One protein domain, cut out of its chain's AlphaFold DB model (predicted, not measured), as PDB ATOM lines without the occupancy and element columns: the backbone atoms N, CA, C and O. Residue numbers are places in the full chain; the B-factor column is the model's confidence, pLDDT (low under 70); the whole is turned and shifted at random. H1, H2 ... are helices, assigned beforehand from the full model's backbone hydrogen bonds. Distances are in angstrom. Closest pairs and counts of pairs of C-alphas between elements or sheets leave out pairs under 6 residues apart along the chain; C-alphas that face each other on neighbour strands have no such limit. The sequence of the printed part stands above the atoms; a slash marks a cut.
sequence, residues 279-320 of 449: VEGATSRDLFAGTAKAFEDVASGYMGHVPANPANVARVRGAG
ATOM      1  N   VAL A 279     105.971 126.611  88.087       61.62
ATOM      2  CA  VAL A 279     107.139 126.340  87.245       61.62
ATOM      3  C   VAL A 279     108.348 127.130  87.742       61.62
ATOM      4  O   VAL A 279     109.467 126.614  87.740       61.62
ATOM      5  N   GLU A 280     108.135 128.356  88.226       64.25
ATOM      6  CA  GLU A 280     109.229 129.180  88.738       64.25
ATOM      7  C   GLU A 280     109.790 128.696  90.067       64.25
ATOM      8  O   GLU A 280     110.998 128.782  90.278       64.25
ATOM      9  N   GLY A 281     108.918 128.184  90.938       63.84
ATOM     10  CA  GLY A 281     109.271 127.656  92.253       63.84
ATOM     11  C   GLY A 281     109.772 126.210  92.241       63.84
ATOM     12  O   GLY A 281     110.075 125.667  93.304       63.84
ATOM     13  N   ALA A 282     109.851 125.558  91.076       71.50
ATOM     14  CA  ALA A 282     110.327 124.185  90.987       71.50
ATOM     15  C   ALA A 282     111.834 124.115  91.277       71.50
ATOM     16  O   ALA A 282     112.653 124.693  90.565       71.50
ATOM     17  N   THR A 283     112.222 123.320  92.273       76.75
ATOM     18  CA  THR A 283     113.632 123.083  92.641       76.75
ATOM     19  C   THR A 283     114.461 122.466  91.511       76.75
ATOM     20  O   THR A 283     115.684 122.537  91.524       76.75
ATOM     21  N   SER A 284     113.809 121.886  90.500       78.44
ATOM     22  CA  SER A 284     114.446 121.326  89.309       78.44
ATOM     23  C   SER A 284     114.641 122.328  88.164       78.44
ATOM     24  O   SER A 284     115.058 121.917  87.082       78.44
ATOM     25  N   ARG A 285     114.313 123.617  88.343       75.19
ATOM     26  CA  ARG A 285     114.344 124.635  87.275       75.19
ATOM     27  C   ARG A 285     115.698 124.712  86.563       75.19
ATOM     28  O   ARG A 285     115.725 124.766  85.334       75.19
ATOM     29  N   ASP A 286     116.799 124.614  87.304       76.88
ATOM     30  CA  ASP A 286     118.159 124.696  86.751       76.88
ATOM     31  C   ASP A 286     118.477 123.563  85.766       76.88
ATOM     32  O   ASP A 286     119.136 123.782  84.751       76.88
ATOM     33  N   LEU A 287     117.933 122.363  85.993       82.50
ATOM     34  CA  LEU A 287     118.102 121.221  85.088       82.50
ATOM     35  C   LEU A 287     117.336 121.402  83.770       82.50
ATOM     36  O   LEU A 287     117.682 120.798  82.756       82.50
ATOM     37  N   PHE A 288     116.296 122.239  83.774       78.75
ATOM     38  CA  PHE A 288     115.416 122.469  82.630       78.75
ATOM     39  C   PHE A 288     115.624 123.828  81.959       78.75
ATOM     40  O   PHE A 288     114.912 124.116  80.995       78.75
ATOM     41  N   ALA A 289     116.605 124.629  82.396       77.50
ATOM     42  CA  ALA A 289     116.866 125.994  81.921       77.50
ATOM     43  C   ALA A 289     117.045 126.116  80.392       77.50
ATOM     44  O   ALA A 289     116.790 127.172  79.821       77.50
ATOM     45  N   GLY A 290     117.445 125.037  79.710       74.19
ATOM     46  CA  GLY A 290     117.559 124.970  78.244       74.19
ATOM     47  C   GLY A 290     116.322 124.454  77.508       74.19
ATOM     48  O   GLY A 290     116.391 124.183  76.312       74.19
ATOM     49  N   THR A 291     115.199 124.266  78.199       78.81
ATOM     50  CA  THR A 291     113.966 123.719  77.625       78.81
ATOM     51  C   THR A 291     112.820 124.712  77.747       78.81
ATOM     52  O   THR A 291     112.805 125.558  78.637       78.81
ATOM     53  N   ALA A 292     111.806 124.562  76.890       73.00
ATOM     54  CA  ALA A 292     110.580 125.360  76.945       73.00
ATOM     55  C   ALA A 292     109.898 125.332  78.326       73.00
ATOM     56  O   ALA A 292     109.227 126.285  78.687       73.00
ATOM     57  N   LYS A 293     110.114 124.273  79.121       73.25
ATOM     58  CA  LYS A 293     109.545 124.132  80.467       73.25
ATOM     59  C   LYS A 293     110.101 125.129  81.482       73.25
ATOM     60  O   LYS A 293     109.446 125.347  82.485       73.25
ATOM     61  N   ALA A 294     111.282 125.704  81.258       70.94
ATOM     62  CA  ALA A 294     111.835 126.725  82.153       70.94
ATOM     63  C   ALA A 294     111.308 128.140  81.862       70.94
ATOM     64  O   ALA A 294     111.655 129.079  82.581       70.94
ATOM     65  N   PHE A 295     110.494 128.295  80.812       70.50
ATOM     66  CA  PHE A 295     109.950 129.572  80.370       70.50
ATOM     67  C   PHE A 295     108.433 129.550  80.501       70.50
ATOM     68  O   PHE A 295     107.762 128.713  79.909       70.50
ATOM     69  N   GLU A 296     107.892 130.507  81.250       66.62
ATOM     70  CA  GLU A 296     106.452 130.603  81.511       66.62
ATOM     71  C   GLU A 296     105.628 130.864  80.241       66.62
ATOM     72  O   GLU A 296     104.482 130.430  80.134       66.62
ATOM     73  N   ASP A 297     106.221 131.564  79.270       67.19
ATOM     74  CA  ASP A 297     105.517 132.074  78.087       67.19
ATOM     75  C   ASP A 297     105.637 131.159  76.863       67.19
ATOM     76  O   ASP A 297     105.060 131.430  75.806       67.19
ATOM     77  N   VAL A 298     106.407 130.074  76.975       68.69
ATOM     78  CA  VAL A 298     106.661 129.163  75.861       68.69
ATOM     79  C   VAL A 298     105.736 127.960  75.979       68.69
ATOM     80  O   VAL A 298     105.758 127.216  76.955       68.69
ATOM     81  N   ALA A 299     104.921 127.742  74.946       70.94
ATOM     82  CA  ALA A 299     104.001 126.614  74.911       70.94
ATOM     83  C   ALA A 299     104.735 125.271  75.086       70.94
ATOM     84  O   ALA A 299     105.776 125.021  74.467       70.94
ATOM     85  N   SER A 300     104.144 124.373  75.882       68.12
ATOM     86  CA  SER A 300     104.597 122.986  76.001       68.12
ATOM     87  C   SER A 300     104.552 122.316  74.623       68.12
ATOM     88  O   SER A 300     103.475 122.093  74.074       68.12
ATOM     89  N   GLY A 301     105.723 122.035  74.045       75.00
ATOM     90  CA  GLY A 301     105.870 121.514  72.679       75.00
ATOM     91  C   GLY A 301     106.600 122.446  71.704       75.00
ATOM     92  O   GLY A 301     106.821 122.066  70.556       75.00
ATOM     93  N   TYR A 302     107.018 123.642  72.132       77.56
ATOM     94  CA  TYR A 302     107.921 124.476  71.338       77.56
ATOM     95  C   TYR A 302     109.246 123.749  71.068       77.56
ATOM     96  O   TYR A 302     109.943 123.342  71.997       77.56
ATOM     97  N   MET A 303     109.593 123.605  69.787       79.56
ATOM     98  CA  MET A 303     110.809 122.912  69.333       79.56
ATOM     99  C   MET A 303     111.933 123.863  68.897       79.56
ATOM    100  O   MET A 303     112.951 123.414  68.377       79.56
ATOM    101  N   GLY A 304     111.747 125.177  69.045       78.38
ATOM    102  CA  GLY A 304     112.791 126.146  68.717       78.38
ATOM    103  C   GLY A 304     113.869 126.229  69.798       78.38
ATOM    104  O   GLY A 304     113.707 125.723  70.908       78.38
ATOM    105  N   HIS A 305     114.983 126.884  69.469       80.31
ATOM    106  CA  HIS A 305     116.068 127.102  70.421       80.31
ATOM    107  C   HIS A 305     115.608 127.994  71.579       80.31
ATOM    108  O   HIS A 305     115.043 129.066  71.360       80.31
ATOM    109  N   VAL A 306     115.899 127.555  72.802       80.56
ATOM    110  CA  VAL A 306     115.611 128.285  74.032       80.56
ATOM    111  C   VAL A 306     116.949 128.666  74.680       80.56
ATOM    112  O   VAL A 306     117.711 127.773  75.061       80.56
ATOM    113  N   PRO A 307     117.292 129.962  74.771       78.31
ATOM    114  CA  PRO A 307     118.555 130.382  75.363       78.31
ATOM    115  C   PRO A 307     118.537 130.132  76.877       78.31
ATOM    116  O   PRO A 307     117.697 130.681  77.571       78.31
ATOM    117  N   ALA A 308     119.477 129.342  77.401       77.25
ATOM    118  CA  ALA A 308     119.554 129.034  78.839       77.25
ATOM    119  C   ALA A 308     120.394 130.042  79.646       77.25
ATOM    120  O   ALA A 308     120.238 130.169  80.855       77.25
ATOM    121  N   ASN A 309     121.323 130.744  78.988       80.62
ATOM    122  CA  ASN A 309     122.220 131.677  79.665       80.62
ATOM    123  C   ASN A 309     121.458 132.971  80.015       80.62
ATOM    124  O   ASN A 309     120.942 133.606  79.090       80.62
ATOM    125  N   PRO A 310     121.422 133.412  81.288       72.56
ATOM    126  CA  PRO A 310     120.678 134.601  81.715       72.56
ATOM    127  C   PRO A 310     121.047 135.873  80.933       72.56
ATOM    128  O   PRO A 310     120.168 136.677  80.623       72.56
ATOM    129  N   ALA A 311     122.311 136.021  80.516       74.81
ATOM    130  CA  ALA A 311     122.745 137.142  79.678       74.81
ATOM    131  C   ALA A 311     122.069 137.139  78.291       74.81
ATOM    132  O   ALA A 311     121.740 138.189  77.738       74.81
ATOM    133  N   ASN A 312     121.814 135.951  77.738       71.88
ATOM    134  CA  ASN A 312     121.144 135.780  76.450       71.88
ATOM    135  C   ASN A 312     119.620 135.836  76.587       71.88
ATOM    136  O   ASN A 312     118.957 136.351  75.691       71.88
ATOM    137  N   VAL A 313     119.065 135.360  77.706       70.06
ATOM    138  CA  VAL A 313     117.627 135.450  78.002       70.06
ATOM    139  C   VAL A 313     117.174 136.906  78.021       70.06
ATOM    140  O   VAL A 313     116.211 137.246  77.337       70.06
ATOM    141  N   ALA A 314     117.907 137.780  78.717       66.06
ATOM    142  CA  ALA A 314     117.610 139.214  78.749       66.06
ATOM    143  C   ALA A 314     117.684 139.856  77.353       66.06
ATOM    144  O   ALA A 314     116.864 140.703  76.999       66.06
ATOM    145  N   ARG A 315     118.636 139.412  76.523       64.81
ATOM    146  CA  ARG A 315     118.811 139.909  75.152       64.81
ATOM    147  C   ARG A 315     117.698 139.456  74.203       64.81
ATOM    148  O   ARG A 315     117.347 140.202  73.296       64.81
ATOM    149  N   VAL A 316     117.165 138.247  74.391       64.75
ATOM    150  CA  VAL A 316     116.112 137.668  73.540       64.75
ATOM    151  C   VAL A 316     114.715 138.113  73.970       64.75
ATOM    152  O   VAL A 316     113.881 138.351  73.101       64.75
ATOM    153  N   ARG A 317     114.459 138.278  75.274       63.94
ATOM    154  CA  ARG A 317     113.177 138.806  75.769       63.94
ATOM    155  C   ARG A 317     112.954 140.277  75.414       63.94
ATOM    156  O   ARG A 317     111.809 140.699  75.310       63.94
ATOM    157  N   GLY A 318     114.013 141.059  75.179       54.88
ATOM    158  CA  GLY A 318     113.864 142.494  74.923       54.88
ATOM    159  C   GLY A 318     113.075 143.194  76.042       54.88
ATOM    160  O   GLY A 318     112.934 142.670  77.143       54.88
ATOM    161  N   ALA A 319     112.543 144.387  75.776       45.50
ATOM    162  CA  ALA A 319     111.778 145.167  76.758       45.50
ATOM    163  C   ALA A 319     110.324 144.677  76.972       45.50
ATOM    164  O   ALA A 319     109.477 145.463  77.399       45.50
ATOM    165  N   GLY A 320     110.002 143.414  76.673       51.97
ATOM    166  CA  GLY A 320     108.686 142.858  76.987       51.97
ATOM    167  C   GLY A 320     108.417 141.474  76.403       51.97
ATOM    168  O   GLY A 320     108.753 141.198  75.253       51.97
TER     169      GLY A 320
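What this domain is: This is residues 279 to 320 of the 449 residues of the protein "Hypothetical protein" of Neobodo designis (UniProt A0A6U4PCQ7). Little regular structure is here: two short helices, H1 and H2, stand well separated, joined by a long looping stretch, residues 289 to 309, that swings away from both in a wide arc. The printed part has 42 residues with two named helices, H1 then H2, and no named strand; the class is all helix, with 12 residues in named elements. It is compact, with a radius of gyration of the C-alphas of 10.2 A and spans of 26 by 20 by 16 A.

How they stand to each other: Look first at H1, residues 285 to 288, then at H2, residues 310 to 317: they are apart, with no C-alpha of the one within 8 A of the other. H1 is too short for an O i to N i+4 pair, but its one O i to N i+3 pair is within hydrogen-bond range; in H2, 3 of 4 O i to N i+4 pairs are.

Where its parts are: Find C-alpha 285 at (114.344, 124.635, 87.275), where H1 begins; it runs 5.2 A to Phe 288. H2 runs 10.5 A from Pro 310 to C-alpha 317 at (113.177, 138.806, 75.769).

The domain as a whole: The C-alphas farthest apart, of Thr 283 and Ala 319, are 27.3 A apart. The printed part has no cut, and the 21-residue link is long. Mean pLDDT of the printed part is 71.4; residues 279 to 281, 296 to 298, 300 and 314 to 320 are under 70.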